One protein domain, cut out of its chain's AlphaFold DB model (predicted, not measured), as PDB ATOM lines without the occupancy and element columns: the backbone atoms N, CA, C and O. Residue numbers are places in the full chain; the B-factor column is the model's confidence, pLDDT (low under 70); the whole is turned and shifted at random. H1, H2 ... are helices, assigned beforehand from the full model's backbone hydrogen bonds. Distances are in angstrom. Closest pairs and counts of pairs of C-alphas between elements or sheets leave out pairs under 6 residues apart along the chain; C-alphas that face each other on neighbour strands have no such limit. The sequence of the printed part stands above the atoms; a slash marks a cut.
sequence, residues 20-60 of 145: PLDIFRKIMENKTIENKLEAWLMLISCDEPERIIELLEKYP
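This is residues 20 to 60 of the 145 residues of an uncharacterized protein of Firmicutes bacterium CAG:424 (UniProt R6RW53). Two short helices, H3 and H2, fold back on each other as a hairpin, and a third, H1, is set steeply to H2 on the side away from H3. The printed part has 41 residues with three named helices, H1, H2 and H3 along the chain, and no named strand; the class is all helix. It is compact, with a radius of gyration of the C-alphas of 9.1 A and spans of 25 by 19 by 18 A.

H3, residues 49 to 58, is 14.3 A long and ends at C-alpha 58 (-5.634, -26.831, 40.077). H2 is residues 36 to 43, 10.5 A. H1, residues 21 to 28, 10.2 A, begins at C-alpha 21 (-13.112, -15.465, 24.473).

H3 and H2 touch, a helical hairpin at a shallow tilt of 25 degrees, opposite ways; their closest C-alphas, Leu 55 and Ala 39, are 6.6 A apart. H1 and H2 are close but not clearly touching, the closest C-alphas, Leu 21 and Leu 41, being 7.5 A apart. Their tilt of 68 degrees is steep, only just short of about perpendicular, opposite ways. H1 and H3 are apart. In H1, H2 and H3 every O i to N i+4 pair is within hydrogen-bond range.

The C-alphas farthest apart, Pro 20 and Pro 60, are 25.5 A apart. The printed part has no cut; the link H2 to H3 is tight, H1 to H2 short. Mean pLDDT of the printed part is 86.9, and no printed residue is under 70.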
ATOM      1  N   PRO A  20     -16.001 -11.997  24.864       85.62
ATOM      2  CA  PRO A  20     -14.954 -12.149  23.855       85.62
ATOM      3  C   PRO A  20     -13.861 -13.113  24.345       85.62
ATOM      4  O   PRO A  20     -12.887 -12.716  24.991       85.62
ATOM      5  N   LEU A  21     -14.044 -14.406  24.061       86.31
ATOM      6  CA  LEU A  21     -13.112 -15.465  24.473       86.31
ATOM      7  C   LEU A  21     -11.743 -15.364  23.783       86.31
ATOM      8  O   LEU A  21     -10.731 -15.766  24.349       86.31
ATOM      9  N   ASP A  22     -11.690 -14.778  22.591       84.56
ATOM     10  CA  ASP A  22     -10.460 -14.505  21.848       84.56
ATOM     11  C   ASP A  22      -9.547 -13.509  22.580       84.56
ATOM     12  O   ASP A  22      -8.334 -13.714  22.673       84.56
ATOM     13  N   ILE A  23     -10.132 -12.447  23.142       86.75
ATOM     14  CA  ILE A  23      -9.416 -11.458  23.953       86.75
ATOM     15  C   ILE A  23      -8.998 -12.087  25.280       86.75
ATOM     16  O   ILE A  23      -7.859 -11.907  25.713       86.75
ATOM     17  N   PHE A  24      -9.898 -12.847  25.908       89.06
ATOM     18  CA  PHE A  24      -9.596 -13.561  27.146       89.06
ATOM     19  C   PHE A  24      -8.384 -14.483  26.981       89.06
ATOM     20  O   PHE A  24      -7.446 -14.398  27.773       89.06
ATOM     21  N   ARG A  25      -8.347 -15.293  25.916       85.88
ATOM     22  CA  ARG A  25      -7.236 -16.211  25.647       85.88
ATOM     23  C   ARG A  25      -5.900 -15.475  25.539       85.88
ATOM     24  O   ARG A  25      -4.968 -15.835  26.247       85.88
ATOM     25  N   LYS A  26      -5.845 -14.377  24.777       86.62
ATOM     26  CA  LYS A  26      -4.635 -13.538  24.648       86.62
ATOM     27  C   LYS A  26      -4.141 -12.979  25.982       86.62
ATOM     28  O   LYS A  26      -2.943 -12.862  26.209       86.62
ATOM     29  N   ILE A  27      -5.059 -12.601  26.872       85.12
ATOM     30  CA  ILE A  27      -4.697 -12.105  28.207       85.12
ATOM     31  C   ILE A  27      -4.144 -13.246  29.069       85.12
ATOM     32  O   ILE A  27      -3.197 -13.040  29.831       85.12
ATOM     33  N   MET A  28      -4.733 -14.435  28.952       86.06
ATOM     34  CA  MET A  28      -4.369 -15.591  29.762       86.06
ATOM     35  C   MET A  28      -3.124 -16.331  29.268       86.06
ATOM     36  O   MET A  28      -2.558 -17.083  30.050       86.06
ATOM     37  N   GLU A  29      -2.647 -16.104  28.042       80.31
ATOM     38  CA  GLU A  29      -1.380 -16.671  27.534       80.31
ATOM     39  C   GLU A  29      -0.200 -16.424  28.490       80.31
ATOM     40  O   GLU A  29       0.639 -17.294  28.693       80.31
ATOM     41  N   ASN A  30      -0.165 -15.254  29.136       79.56
ATOM     42  CA  ASN A  30       0.901 -14.870  30.067       79.56
ATOM     43  C   ASN A  30       0.480 -14.949  31.542       79.56
ATOM     44  O   ASN A  30       1.198 -14.454  32.415       79.56
ATOM     45  N   LYS A  31      -0.699 -15.507  31.835       84.00
ATOM     46  CA  LYS A  31      -1.258 -15.565  33.188       84.00
ATOM     47  C   LYS A  31      -1.690 -16.973  33.566       84.00
ATOM     48  O   LYS A  31      -2.184 -17.767  32.762       84.00
ATOM     49  N   THR A  32      -1.536 -17.269  34.844       81.81
ATOM     50  CA  THR A  32      -2.086 -18.476  35.450       81.81
ATOM     51  C   THR A  32      -3.541 -18.262  35.836       81.81
ATOM     52  O   THR A  32      -3.952 -17.140  36.114       81.81
ATOM     53  N   ILE A  33      -4.309 -19.346  35.891       85.44
ATOM     54  CA  ILE A  33      -5.688 -19.313  36.386       85.44
ATOM     55  C   ILE A  33      -5.657 -19.060  37.896       85.44
ATOM     56  O   ILE A  33      -5.010 -19.822  38.625       85.44
ATOM     57  N   GLU A  34      -6.346 -18.015  38.348       86.12
ATOM     58  CA  GLU A  34      -6.443 -17.645  39.766       86.12
ATOM     59  C   GLU A  34      -7.852 -17.887  40.319       86.12
ATOM     60  O   GLU A  34      -8.016 -18.230  41.491       86.12
ATOM     61  N   ASN A  35      -8.874 -17.739  39.471       89.19
ATOM     62  CA  ASN A  35     -10.273 -17.775  39.885       89.19
ATOM     63  C   ASN A  35     -11.079 -18.879  39.194       89.19
ATOM     64  O   ASN A  35     -10.847 -19.229  38.039       89.19
ATOM     65  N   LYS A  36     -12.149 -19.345  39.853       88.62
ATOM     66  CA  LYS A  36     -13.050 -20.365  39.285       88.62
ATOM     67  C   LYS A  36     -13.748 -19.907  37.996       88.62
ATOM     68  O   LYS A  36     -13.996 -20.721  37.117       88.62
ATOM     69  N   LEU A  37     -14.061 -18.614  37.867       90.06
ATOM     70  CA  LEU A  37     -14.626 -18.067  36.627       90.06
ATOM     71  C   LEU A  37     -13.624 -18.159  35.471       90.06
ATOM     72  O   LEU A  37     -13.994 -18.548  34.372       90.06
ATOM     73  N   GLU A  38     -12.359 -17.833  35.727       89.69
ATOM     74  CA  GLU A  38     -11.291 -17.960  34.735       89.69
ATOM     75  C   GLU A  38     -11.052 -19.421  34.367       89.69
ATOM     76  O   GLU A  38     -10.815 -19.707  33.201       89.69
ATOM     77  N   ALA A  39     -11.174 -20.340  35.327       90.19
ATOM     78  CA  ALA A  39     -11.098 -21.777  35.086       90.19
ATOM     79  C   ALA A  39     -12.203 -22.246  34.120       90.19
ATOM     80  O   ALA A  39     -11.919 -22.929  33.140       90.19
ATOM     81  N   TRP A  40     -13.446 -21.798  34.336       90.81
ATOM     82  CA  TRP A  40     -14.560 -22.048  33.415       90.81
ATOM     83  C   TRP A  40     -14.333 -21.440  32.034       90.81
ATOM     84  O   TRP A  40     -14.561 -22.106  31.031       90.81
ATOM     85  N   LEU A  41     -13.886 -20.182  31.975       90.06
ATOM     86  CA  LEU A  41     -13.586 -19.522  30.707       90.06
ATOM     87  C   LEU A  41     -12.431 -20.218  29.979       90.06
ATOM     88  O   LEU A  41     -12.477 -20.326  28.760       90.06
ATOM     89  N   MET A  42     -11.429 -20.729  30.699       89.81
ATOM     90  CA  MET A  42     -10.322 -21.499  30.130       89.81
ATOM     91  C   MET A  42     -10.815 -22.815  29.531       89.81
ATOM     92  O   MET A  42     -10.511 -23.089  28.377       89.81
ATOM     93  N   LEU A  43     -11.636 -23.563  30.279       89.00
ATOM     94  CA  LEU A  43     -12.201 -24.846  29.848       89.00
ATOM     95  C   LEU A  43     -12.923 -24.751  28.497       89.00
ATOM     96  O   LEU A  43     -12.837 -25.670  27.696       89.00
ATOM     97  N   ILE A  44     -13.639 -23.651  28.248       86.69
ATOM     98  CA  ILE A  44     -14.425 -23.459  27.018       86.69
ATOM     99  C   ILE A  44     -13.672 -22.724  25.898       86.69
ATOM    100  O   ILE A  44     -14.231 -22.547  24.818       86.69
ATOM    101  N   SER A  45     -12.466 -22.203  26.153       85.94
ATOM    102  CA  SER A  45     -11.745 -21.337  25.199       85.94
ATOM    103  C   SER A  45     -10.379 -21.859  24.753       85.94
ATOM    104  O   SER A  45      -9.810 -21.312  23.797       85.94
ATOM    105  N   CYS A  46      -9.838 -22.875  25.428       81.50
ATOM    106  CA  CYS A  46      -8.494 -23.387  25.199       81.50
ATOM    107  C   CYS A  46      -8.481 -24.917  25.204       81.50
ATOM    108  O   CYS A  46      -8.896 -25.530  26.178       81.50
ATOM    109  N   ASP A  47      -7.922 -25.496  24.142       79.81
ATOM    110  CA  ASP A  47      -7.755 -26.946  23.973       79.81
ATOM    111  C   ASP A  47      -6.272 -27.365  24.041       79.81
ATOM    112  O   ASP A  47      -5.904 -28.478  23.669       79.81
ATOM    113  N   GLU A  48      -5.386 -26.456  24.469       84.44
ATOM    114  CA  GLU A  48      -3.951 -26.727  24.566       84.44
ATOM    115  C   GLU A  48      -3.683 -27.727  25.704       84.44
ATOM    116  O   GLU A  48      -4.046 -27.446  26.854       84.44
ATOM    117  N   PRO A  49      -3.034 -28.877  25.432       83.50
ATOM    118  CA  PRO A  49      -2.851 -29.939  26.419       83.50
ATOM    119  C   PRO A  49      -2.201 -29.453  27.715       83.50
ATOM    120  O   PRO A  49      -2.646 -29.810  28.803       83.50
ATOM    121  N   GLU A  50      -1.181 -28.604  27.615       85.81
ATOM    122  CA  GLU A  50      -0.440 -28.067  28.755       85.81
ATOM    123  C   GLU A  50      -1.342 -27.221  29.663       85.81
ATOM    124  O   GLU A  50      -1.287 -27.335  30.890       85.81
ATOM    125  N   ARG A  51      -2.215 -26.405  29.064       86.25
ATOM    126  CA  ARG A  51      -3.150 -25.531  29.784       86.25
ATOM    127  C   ARG A  51      -4.292 -26.313  30.409       86.25
ATOM    128  O   ARG A  51      -4.695 -26.008  31.531       86.25
ATOM    129  N   ILE A  52      -4.779 -27.342  29.722       88.12
ATOM    130  CA  ILE A  52      -5.779 -28.258  30.267       88.12
ATOM    131  C   ILE A  52      -5.212 -29.048  31.446       88.12
ATOM    132  O   ILE A  52      -5.885 -29.184  32.464       88.12
ATOM    133  N   ILE A  53      -3.972 -29.532  31.358       87.94
ATOM    134  CA  ILE A  53      -3.326 -30.220  32.480       87.94
ATOM    135  C   ILE A  53      -3.209 -29.270  33.680       87.94
ATOM    136  O   ILE A  53      -3.645 -29.638  34.768       87.94
ATOM    137  N   GLU A  54      -2.732 -28.034  33.483       88.88
ATOM    138  CA  GLU A  54      -2.657 -27.022  34.554       88.88
ATOM    139  C   GLU A  54      -4.037 -26.750  35.187       88.88
ATOM    140  O   GLU A  54      -4.166 -26.648  36.412       88.88
ATOM    141  N   LEU A  55      -5.083 -26.653  34.359       90.31
ATOM    142  CA  LEU A  55      -6.465 -26.471  34.802       90.31
ATOM    143  C   LEU A  55      -6.934 -27.648  35.666       90.31
ATOM    144  O   LEU A  55      -7.482 -27.424  36.743       90.31
ATOM    145  N   LEU A  56      -6.710 -28.884  35.218       90.00
ATOM    146  CA  LEU A  56      -7.154 -30.096  35.910       90.00
ATOM    147  C   LEU A  56      -6.351 -30.389  37.183       90.00
ATOM    148  O   LEU A  56      -6.893 -30.979  38.117       90.00
ATOM    149  N   GLU A  57      -5.084 -29.978  37.246       90.12
ATOM    150  CA  GLU A  57      -4.277 -30.058  38.467       90.12
ATOM    151  C   GLU A  57      -4.782 -29.090  39.541       90.12
ATOM    152  O   GLU A  57      -4.890 -29.460  40.711       90.12
ATOM    153  N   LYS A  58      -5.122 -27.855  39.151       89.94
ATOM    154  CA  LYS A  58      -5.634 -26.831  40.077       89.94
ATOM    155  C   LYS A  58      -7.094 -27.044  40.461       89.94
ATOM    156  O   LYS A  58      -7.471 -26.756  41.595       89.94
ATOM    157  N   TYR A  59      -7.902 -27.533  39.525       90.88
ATOM    158  CA  TYR A  59      -9.343 -27.717  39.678       90.88
ATOM    159  C   TYR A  59      -9.763 -29.105  39.171       90.88
ATOM    160  O   TYR A  59     -10.297 -29.245  38.063       90.88
ATOM    161  N   PRO A  60      -9.546 -30.156  39.983       90.50
ATOM    162  CA  PRO A  60      -9.848 -31.532  39.595       90.50
ATOM    163  C   PRO A  60     -11.327 -31.776  39.281       90.50
ATOM    164  O   PRO A  60     -11.645 -32.732  38.573       90.50
TER     165      PRO A  60